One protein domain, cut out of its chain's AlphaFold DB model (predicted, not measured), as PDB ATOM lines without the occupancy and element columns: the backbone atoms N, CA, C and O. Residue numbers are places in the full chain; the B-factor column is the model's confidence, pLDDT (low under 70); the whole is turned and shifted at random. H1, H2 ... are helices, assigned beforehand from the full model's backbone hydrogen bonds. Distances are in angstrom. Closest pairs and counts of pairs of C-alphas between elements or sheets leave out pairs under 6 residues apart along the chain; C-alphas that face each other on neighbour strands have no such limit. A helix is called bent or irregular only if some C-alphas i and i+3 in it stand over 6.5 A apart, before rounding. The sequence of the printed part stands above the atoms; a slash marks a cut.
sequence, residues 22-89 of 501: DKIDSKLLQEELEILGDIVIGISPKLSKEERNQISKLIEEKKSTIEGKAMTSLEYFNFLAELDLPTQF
ATOM      1  N   ASP A  22     -35.951  25.247  -4.534       82.44
ATOM      2  CA  ASP A  22     -35.365  25.135  -5.860       82.44
ATOM      3  C   ASP A  22     -35.042  26.528  -6.401       82.44
ATOM      4  O   ASP A  22     -35.772  27.503  -6.198       82.44
ATOM      5  N   LYS A  23     -33.885  26.639  -7.054       92.00
ATOM      6  CA  LYS A  23     -33.468  27.897  -7.660       92.00
ATOM      7  C   LYS A  23     -34.119  28.044  -9.026       92.00
ATOM      8  O   LYS A  23     -33.936  27.196  -9.895       92.00
ATOM      9  N   ILE A  24     -34.808  29.157  -9.209       94.62
ATOM     10  CA  ILE A  24     -35.384  29.590 -10.472       94.62
ATOM     11  C   ILE A  24     -34.284  30.298 -11.267       94.62
ATOM     12  O   ILE A  24     -33.530  31.112 -10.720       94.62
ATOM     13  N   ASP A  25     -34.158  29.957 -12.550       96.62
ATOM     14  CA  ASP A  25     -33.176  30.569 -13.444       96.62
ATOM     15  C   ASP A  25     -33.418  32.077 -13.594       96.62
ATOM     16  O   ASP A  25     -34.558  32.542 -13.654       96.62
ATOM     17  N   SER A  26     -32.336  32.849 -13.706       96.06
ATOM     18  CA  SER A  26     -32.423  34.307 -13.814       96.06
ATOM     19  C   SER A  26     -33.277  34.795 -14.985       96.06
ATOM     20  O   SER A  26     -33.906  35.837 -14.848       96.06
ATOM     21  N   LYS A  27     -33.342  34.069 -16.111       97.44
ATOM     22  CA  LYS A  27     -34.163  34.474 -17.263       97.44
ATOM     23  C   LYS A  27     -35.654  34.412 -16.944       97.44
ATOM     24  O   LYS A  27     -36.386  35.321 -17.310       97.44
ATOM     25  N   LEU A  28     -36.076  33.379 -16.216       97.62
ATOM     26  CA  LEU A  28     -37.459  33.222 -15.763       97.62
ATOM     27  C   LEU A  28     -37.813  34.300 -14.727       97.62
ATOM     28  O   LEU A  28     -38.876  34.904 -14.780       97.62
ATOM     29  N   LEU A  29     -36.884  34.623 -13.823       97.50
ATOM     30  CA  LEU A  29     -37.075  35.722 -12.870       97.50
ATOM     31  C   LEU A  29     -37.145  37.094 -13.562       97.50
ATOM     32  O   LEU A  29     -37.911  37.954 -13.142       97.50
ATOM     33  N   GLN A  30     -36.367  37.312 -14.624       97.94
ATOM     34  CA  GLN A  30     -36.437  38.534 -15.430       97.94
ATOM     35  C   GLN A  30     -37.772  38.663 -16.172       97.94
ATOM     36  O   GLN A  30     -38.325  39.759 -16.210       97.94
ATOM     37  N   GLU A  31     -38.285  37.563 -16.725       97.81
ATOM     38  CA  GLU A  31     -39.616  37.496 -17.338       97.81
ATOM     39  C   GLU A  31     -40.711  37.813 -16.310       97.81
ATOM     40  O   GLU A  31     -41.569  38.655 -16.550       97.81
ATOM     41  N   GLU A  32     -40.644  37.219 -15.117       96.88
ATOM     42  CA  GLU A  32     -41.617  37.492 -14.058       96.88
ATOM     43  C   GLU A  32     -41.579  38.955 -13.587       96.88
ATOM     44  O   GLU A  32     -42.618  39.550 -13.292       96.88
ATOM     45  N   LEU A  33     -40.389  39.565 -13.536       97.31
ATOM     46  CA  LEU A  33     -40.244  40.986 -13.217       97.31
ATOM     47  C   LEU A  33     -40.894  41.883 -14.281       97.31
ATOM     48  O   LEU A  33     -41.492  42.902 -13.941       97.31
ATOM     49  N   GLU A  34     -40.785  41.501 -15.552       97.69
ATOM     50  CA  GLU A  34     -41.421  42.191 -16.676       97.69
ATOM     51  C   GLU A  34     -42.948  42.084 -16.607       97.69
ATOM     52  O   GLU A  34     -43.621  43.114 -16.616       97.69
ATOM     53  N   ILE A  35     -43.485  40.879 -16.380       98.06
ATOM     54  CA  ILE A  35     -44.923  40.637 -16.164       98.06
ATOM     55  C   ILE A  35     -45.453  41.509 -15.021       98.06
ATOM     56  O   ILE A  35     -46.496  42.155 -15.145       98.06
ATOM     57  N   LEU A  36     -44.729  41.580 -13.899       97.06
ATOM     58  CA  LEU A  36     -45.110  42.440 -12.782       97.06
ATOM     59  C   LEU A  36     -45.132  43.926 -13.179       97.06
ATOM     60  O   LEU A  36     -46.041  44.659 -12.778       97.06
ATOM     61  N   GLY A  37     -44.135  44.371 -13.946       96.56
ATOM     62  CA  GLY A  37     -44.075  45.721 -14.503       96.56
ATOM     63  C   GLY A  37     -45.296  46.039 -15.363       96.56
ATOM     64  O   GLY A  37     -45.948  47.061 -15.139       96.56
ATOM     65  N   ASP A  38     -45.651  45.133 -16.271       96.94
ATOM     66  CA  ASP A  38     -46.808  45.254 -17.157       96.94
ATOM     67  C   ASP A  38     -48.125  45.316 -16.387       96.94
ATOM     68  O   ASP A  38     -48.967  46.165 -16.679       96.94
ATOM     69  N   ILE A  39     -48.290  44.479 -15.358       96.25
ATOM     70  CA  ILE A  39     -49.463  44.497 -14.473       96.25
ATOM     71  C   ILE A  39     -49.594  45.856 -13.785       96.25
ATOM     72  O   ILE A  39     -50.655  46.482 -13.823       96.25
ATOM     73  N   VAL A  40     -48.514  46.343 -13.164       94.75
ATOM     74  CA  VAL A  40     -48.528  47.622 -12.442       94.75
ATOM     75  C   VAL A  40     -48.819  48.780 -13.391       94.75
ATOM     76  O   VAL A  40     -49.662  49.623 -13.076       94.75
ATOM     77  N   ILE A  41     -48.141  48.828 -14.539       94.56
ATOM     78  CA  ILE A  41     -48.330  49.875 -15.541       94.56
ATOM     79  C   ILE A  41     -49.757  49.798 -16.086       94.56
ATOM     80  O   ILE A  41     -50.475  50.792 -16.039       94.56
ATOM     81  N   GLY A  42     -50.202  48.644 -16.575       92.19
ATOM     82  CA  GLY A  42     -51.498  48.496 -17.234       92.19
ATOM     83  C   GLY A  42     -52.683  48.819 -16.326       92.19
ATOM     84  O   GLY A  42     -53.617  49.480 -16.770       92.19
ATOM     85  N   ILE A  43     -52.623  48.435 -15.048       90.88
ATOM     86  CA  ILE A  43     -53.792  48.502 -14.156       90.88
ATOM     87  C   ILE A  43     -53.801  49.737 -13.276       90.88
ATOM     88  O   ILE A  43     -54.880  50.226 -12.948       90.88
ATOM     89  N   SER A  44     -52.639  50.243 -12.847       91.38
ATOM     90  CA  SER A  44     -52.637  51.287 -11.825       91.38
ATOM     91  C   SER A  44     -53.332  52.557 -12.325       91.38
ATOM     92  O   SER A  44     -52.842  53.225 -13.247       91.38
ATOM     93  N   PRO A  45     -54.459  52.941 -11.697       87.56
ATOM     94  CA  PRO A  45     -55.340  53.954 -12.258       87.56
ATOM     95  C   PRO A  45     -54.845  55.385 -12.020       87.56
ATOM     96  O   PRO A  45     -55.433  56.339 -12.517       87.56
ATOM     97  N   LYS A  46     -53.754  55.543 -11.264       90.69
ATOM     98  CA  LYS A  46     -53.188  56.837 -10.864       90.69
ATOM     99  C   LYS A  46     -51.865  57.174 -11.536       90.69
ATOM    100  O   LYS A  46     -51.375  58.282 -11.351       90.69
ATOM    101  N   LEU A  47     -51.260  56.228 -12.255       91.94
ATOM    102  CA  LEU A  47     -49.943  56.456 -12.837       91.94
ATOM    103  C   LEU A  47     -50.009  57.491 -13.955       91.94
ATOM    104  O   LEU A  47     -50.653  57.275 -14.988       91.94
ATOM    105  N   SER A  48     -49.243  58.562 -13.787       91.56
ATOM    106  CA  SER A  48     -48.911  59.487 -14.860       91.56
ATOM    107  C   SER A  48     -48.048  58.809 -15.929       91.56
ATOM    108  O   SER A  48     -47.413  57.775 -15.710       91.56
ATOM    109  N   LYS A  49     -47.978  59.425 -17.112       91.56
ATOM    110  CA  LYS A  49     -47.101  58.954 -18.195       91.56
ATOM    111  C   LYS A  49     -45.630  58.885 -17.764       91.56
ATOM    112  O   LYS A  49     -44.925  57.963 -18.155       91.56
ATOM    113  N   GLU A  50     -45.186  59.849 -16.965       93.69
ATOM    114  CA  GLU A  50     -43.810  59.899 -16.476       93.69
ATOM    115  C   GLU A  50     -43.518  58.755 -15.498       93.69
ATOM    116  O   GLU A  50     -42.521  58.058 -15.655       93.69
ATOM    117  N   GLU A  51     -44.424  58.474 -14.559       94.75
ATOM    118  CA  GLU A  51     -44.262  57.349 -13.628       94.75
ATOM    119  C   GLU A  51     -44.279  55.995 -14.347       94.75
ATOM    120  O   GLU A  51     -43.514  55.103 -13.989       94.75
ATOM    121  N   ARG A  52     -45.086  55.844 -15.408       94.88
ATOM    122  CA  ARG A  52     -45.065  54.640 -16.261       94.88
ATOM    123  C   ARG A  52     -43.684  54.430 -16.881       94.88
ATOM    124  O   ARG A  52     -43.133  53.340 -16.772       94.88
ATOM    125  N   ASN A  53     -43.094  55.483 -17.450       95.06
ATOM    126  CA  ASN A  53     -41.742  55.425 -18.012       95.06
ATOM    127  C   ASN A  53     -40.684  55.112 -16.944       95.06
ATOM    128  O   ASN A  53     -39.759  54.340 -17.196       95.06
ATOM    129  N   GLN A  54     -40.816  55.700 -15.751       94.88
ATOM    130  CA  GLN A  54     -39.916  55.443 -14.625       94.88
ATOM    131  C   GLN A  54     -39.979  53.981 -14.176       94.88
ATOM    132  O   GLN A  54     -38.931  53.379 -13.953       94.88
ATOM    133  N   ILE A  55     -41.178  53.394 -14.102       95.25
ATOM    134  CA  ILE A  55     -41.354  51.972 -13.787       95.25
ATOM    135  C   ILE A  55     -40.701  51.110 -14.864       95.25
ATOM    136  O   ILE A  55     -39.874  50.274 -14.517       95.25
ATOM    137  N   SER A  56     -40.982  51.337 -16.153       95.94
ATOM    138  CA  SER A  56     -40.362  50.560 -17.238       95.94
ATOM    139  C   SER A  56     -38.834  50.606 -17.176       95.94
ATOM    140  O   SER A  56     -38.173  49.575 -17.275       95.94
ATOM    141  N   LYS A  57     -38.258  51.792 -16.941       95.56
ATOM    142  CA  LYS A  57     -36.808  51.955 -16.792       95.56
ATOM    143  C   LYS A  57     -36.270  51.200 -15.573       95.56
ATOM    144  O   LYS A  57     -35.264  50.506 -15.691       95.56
ATOM    145  N   LEU A  58     -36.941  51.309 -14.425       95.38
ATOM    146  CA  LEU A  58     -36.554  50.606 -13.202       95.38
ATOM    147  C   LEU A  58     -36.605  49.084 -13.389       95.38
ATOM    148  O   LEU A  58     -35.705  48.390 -12.927       95.38
ATOM    149  N   ILE A  59     -37.627  48.564 -14.070       96.69
ATOM    150  CA  ILE A  59     -37.761  47.136 -14.378       96.69
ATOM    151  C   ILE A  59     -36.575  46.657 -15.223       96.69
ATOM    152  O   ILE A  59     -35.908  45.704 -14.828       96.69
ATOM    153  N   GLU A  60     -36.229  47.357 -16.305       96.25
ATOM    154  CA  GLU A  60     -35.084  46.999 -17.156       96.25
ATOM    155  C   GLU A  60     -33.735  47.076 -16.420       96.25
ATOM    156  O   GLU A  60     -32.894  46.172 -16.514       96.25
ATOM    157  N   GLU A  61     -33.538  48.117 -15.608       96.12
ATOM    158  CA  GLU A  61     -32.361  48.230 -14.742       96.12
ATOM    159  C   GLU A  61     -32.272  47.041 -13.776       96.12
ATOM    160  O   GLU A  61     -31.218  46.418 -13.630       96.12
ATOM    161  N   LYS A  62     -33.385  46.681 -13.132       95.62
ATOM    162  CA  LYS A  62     -33.439  45.614 -12.129       95.62
ATOM    163  C   LYS A  62     -33.315  44.224 -12.741       95.62
ATOM    164  O   LYS A  62     -32.613  43.401 -12.148       95.62
ATOM    165  N   LYS A  63     -33.851  43.990 -13.943       96.06
ATOM    166  CA  LYS A  63     -33.599  42.777 -14.741       96.06
ATOM    167  C   LYS A  63     -32.098  42.567 -14.941       96.06
ATOM    168  O   LYS A  63     -31.588  41.482 -14.661       96.06
ATOM    169  N   SER A  64     -31.367  43.620 -15.305       95.12
ATOM    170  CA  SER A  64     -29.909  43.556 -15.485       95.12
ATOM    171  C   SER A  64     -29.171  43.198 -14.184       95.12
ATOM    172  O   SER A  64     -28.187  42.463 -14.194       95.12
ATOM    173  N   THR A  65     -29.658  43.653 -13.020       95.00
ATOM    174  CA  THR A  65     -29.009  43.343 -11.728       95.00
ATOM    175  C   THR A  65     -29.117  41.881 -11.291       95.00
ATOM    176  O   THR A  65     -28.326  41.453 -10.441       95.00
ATOM    177  N   ILE A  66     -30.071  41.124 -11.838       95.31
ATOM    178  CA  ILE A  66     -30.307  39.713 -11.500       95.31
ATOM    179  C   ILE A  66     -29.830  38.743 -12.586       95.31
ATOM    180  O   ILE A  66     -29.970  37.533 -12.426       95.31
ATOM    181  N   GLU A  67     -29.218  39.244 -13.659       94.88
ATOM    182  CA  GLU A  67     -28.683  38.409 -14.731       94.88
ATOM    183  C   GLU A  67     -27.654  37.395 -14.199       94.88
ATOM    184  O   GLU A  67     -26.749  37.732 -13.429       94.88
ATOM    185  N   GLY A  68     -27.827  36.121 -14.568       93.69
ATOM    186  CA  GLY A  68     -26.981  35.015 -14.116       93.69
ATOM    187  C   GLY A  68     -27.155  34.631 -12.642       93.69
ATOM    188  O   GLY A  68     -26.441  33.752 -12.153       93.69
ATOM    189  N   LYS A  69     -28.084  35.261 -11.908       94.25
ATOM    190  CA  LYS A  69     -28.354  34.976 -10.494       94.25
ATOM    191  C   LYS A  69     -29.617  34.138 -10.352       94.25
ATOM    192  O   LYS A  69     -30.717  34.672 -10.266       94.25
ATOM    193  N   ALA A  70     -29.448  32.823 -10.281       95.69
ATOM    194  CA  ALA A  70     -30.547  31.939  -9.917       95.69
ATOM    195  C   ALA A  70     -30.918  32.134  -8.434       95.69
ATOM    196  O   ALA A  70     -30.033  32.112  -7.568       95.69
ATOM    197  N   MET A  71     -32.209  32.308  -8.150       95.75
ATOM    198  CA  MET A  71     -32.737  32.584  -6.809       95.75
ATOM    199  C   MET A  71     -33.842  31.600  -6.450       95.75
ATOM    200  O   MET A  71     -34.614  31.178  -7.303       95.75
ATOM    201  N   THR A  72     -33.949  31.265  -5.173       92.94
ATOM    202  CA  THR A  72     -35.173  30.670  -4.622       92.94
ATOM    203  C   THR A  72     -36.327  31.673  -4.670       92.94
ATOM    204  O   THR A  72     -36.095  32.887  -4.664       92.94
ATOM    205  N   SER A  73     -37.576  31.200  -4.617       92.69
ATOM    206  CA  SER A  73     -38.740  32.093  -4.519       92.69
ATOM    207  C   SER A  73     -38.602  33.053  -3.332       92.69
ATOM    208  O   SER A  73     -38.831  34.248  -3.468       92.69
ATOM    209  N   LEU A  74     -38.132  32.591  -2.167       91.38
ATOM    210  CA  LEU A  74     -37.963  33.459  -0.994       91.38
ATOM    211  C   LEU A  74     -36.915  34.571  -1.202       91.38
ATOM    212  O   LEU A  74     -37.119  35.705  -0.763       91.38
ATOM    213  N   GLU A  75     -35.791  34.267  -1.856       93.12
ATOM    214  CA  GLU A  75     -34.783  35.272  -2.222       93.12
ATOM    215  C   GLU A  75     -35.359  36.291  -3.210       93.12
ATOM    216  O   GLU A  75     -35.194  37.495  -3.005       93.12
ATOM    217  N   TYR A  76     -36.105  35.826  -4.216       95.19
ATOM    218  CA  TYR A  76     -36.744  36.705  -5.189       95.19
ATOM    219  C   TYR A  76     -37.842  37.577  -4.563       95.19
ATOM    220  O   TYR A  76     -37.911  38.772  -4.832       95.19
ATOM    221  N   PHE A  77     -38.639  37.042  -3.634       92.94
ATOM    222  CA  PHE A  77     -39.600  37.834  -2.861       92.94
ATOM    223  C   PHE A  77     -38.917  38.968  -2.092       92.94
ATOM    224  O   PHE A  77     -39.406  40.098  -2.057       92.94
ATOM    225  N   ASN A  78     -37.770  38.678  -1.473       91.44
ATOM    226  CA  ASN A  78     -36.995  39.688  -0.763       91.44
ATOM    227  C   ASN A  78     -36.415  40.740  -1.711       91.44
ATOM    228  O   ASN A  78     -36.460  41.919  -1.372       91.44
ATOM    229  N   PHE A  79     -35.966  40.333  -2.899       93.31
ATOM    230  CA  PHE A  79     -35.574  41.248  -3.966       93.31
ATOM    231  C   PHE A  79     -36.739  42.156  -4.402       93.31
ATOM    232  O   PHE A  79     -36.569  43.372  -4.433       93.31
ATOM    233  N   LEU A  80     -37.935  41.603  -4.650       92.44
ATOM    234  CA  LEU A  80     -39.133  42.379  -5.002       92.44
ATOM    235  C   LEU A  80     -39.534  43.366  -3.897       92.44
ATOM    236  O   LEU A  80     -39.940  44.488  -4.185       92.44
ATOM    237  N   ALA A  81     -39.411  42.968  -2.630       87.81
ATOM    238  CA  ALA A  81     -39.724  43.820  -1.483       87.81
ATOM    239  C   ALA A  81     -38.777  45.028  -1.344       87.81
ATOM    240  O   ALA A  81     -39.138  46.018  -0.711       87.81
ATOM    241  N   GLU A  82     -37.573  44.942  -1.912       86.94
ATOM    242  CA  GLU A  82     -36.594  46.032  -1.965       86.94
ATOM    243  C   GLU A  82     -36.773  46.929  -3.202       86.94
ATOM    244  O   GLU A  82     -36.095  47.952  -3.330       86.94
ATOM    245  N   LEU A  83     -37.689  46.578  -4.112       84.94
ATOM    246  CA  LEU A  83     -38.045  47.434  -5.234       84.94
ATOM    247  C   LEU A  83     -38.910  48.592  -4.737       84.94
ATOM    248  O   LEU A  83     -40.077  48.419  -4.381       84.94
ATOM    249  N   ASP A  84     -38.352  49.797  -4.771       80.31
ATOM    250  CA  ASP A  84     -39.097  51.040  -4.562       80.31
ATOM    251  C   ASP A  84     -39.906  51.400  -5.823       80.31
ATOM    252  O   ASP A  84     -39.662  52.396  -6.500       80.31
ATOM    253  N   LEU A  85     -40.820  50.504  -6.212       83.50
ATOM    254  CA  LEU A  85     -41.691  50.668  -7.375       83.50
ATOM    255  C   LEU A  85     -42.801  51.681  -7.046       83.50
ATOM    256  O   LEU A  85     -43.638  51.385  -6.177       83.50
ATOM    257  N   PRO A  86     -42.889  52.828  -7.754       86.00
ATOM    258  CA  PRO A  86     -43.892  53.862  -7.501       86.00
ATOM    259  C   PRO A  86     -45.258  53.446  -8.060       86.00
ATOM    260  O   PRO A  86     -45.790  54.047  -8.981       86.00
ATOM    261  N   THR A  87     -45.855  52.388  -7.510       89.12
ATOM    262  CA  THR A  87     -47.062  51.765  -8.077       89.12
ATOM    263  C   THR A  87     -48.316  52.634  -7.997       89.12
ATOM    264  O   THR A  87     -49.319  52.292  -8.610       89.12
ATOM    265  N   GLN A  88     -48.313  53.680  -7.164       90.50
ATOM    266  CA  GLN A  88     -49.462  54.532  -6.804       90.50
ATOM    267  C   GLN A  88     -50.697  53.816  -6.210       90.50
ATOM    268  O   GLN A  88     -51.623  54.465  -5.717       90.50
ATOM    269  N   PHE A  89     -50.702  52.482  -6.161       90.50
ATOM    270  CA  PHE A  89     -51.646  51.717  -5.356       90.50
ATOM    271  C   PHE A  89     -51.541  52.038  -3.861       90.50
ATOM    272  O   PHE A  89     -50.457  52.266  -3.310       90.50
TER     273      PHE A  89
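What this domain is: This is residues 22 to 89 of the 501 residues of the protein "TSPc domain-containing protein" of Marinifilum breve (UniProt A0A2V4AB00). Two long helices, H1 and H2, lie side by side as a helical hairpin, and a short helix, H3, sits over one side of that pair at a slant, so that the three centres make a triangle. After H3 an unnamed tail, residues 82 to 89, runs on over the hairpin toward the end where H1 passes into H2. The printed part has 68 residues with three named helices, in the order H1, H2, H3 along the chain, and no named strand; the class is all helix, with 44 of the 68 residues in the helices. The whole is compact, with a radius of gyration of the C-alphas of 12.2 A, and its outline is only just elongated, spanning 37 by 19 by 17 A.

Where its parts are: The longest helix by residues is H1, residues 26 to 43, which measures 25.7 A from first to last C-alpha. It begins at C-alpha 26, at (-32.423, 34.307, -13.814), and ends at C-alpha 43, at (-53.792, 48.502, -14.156). H2, residues 49 to 65, measures 24.8 A from first to last C-alpha. H3, residues 73 to 81, is the shortest at 12.2 A, and its last C-alpha, that of Ala 81, stands at (-39.724, 43.820, -1.483).

How they stand to each other: H1 and H2 touch, with 10 pairs of C-alphas within 8 A. The closest C-alphas of the two are those of Gln 30 and Lys 63, 5.2 A apart. Their lines stand at a shallow tilt of 9 degrees and they run opposite ways, as a helical hairpin, with 10.5 A from centre to centre. H3 is close to H1 but not clearly touching it: the closest C-alphas of the two, those of Leu 29 and Tyr 76, are 7.8 A apart. H1 and H3 run the same way at a steep tilt of 43 degrees, with 13.6 A from centre to centre. H2 and H3 are apart, though they follow each other in the chain. In H1, H2 and H3 every O i to N i+4 pair is within hydrogen-bond range, and no helix is bent or irregular.

The domain as a whole: The two C-alphas farthest apart are those of Asp 22 and Ser 48, at 38.0 A. The first and last printed C-alphas, those of Asp 22 and Phe 89, are 31.2 A apart. The printed part has no cut. The link from H1 to H2, five residues, is tight, and the link from H2 to H3, seven residues, is short; no link is long. The mean pLDDT of the printed part is 93.5, and no printed residue is under 70.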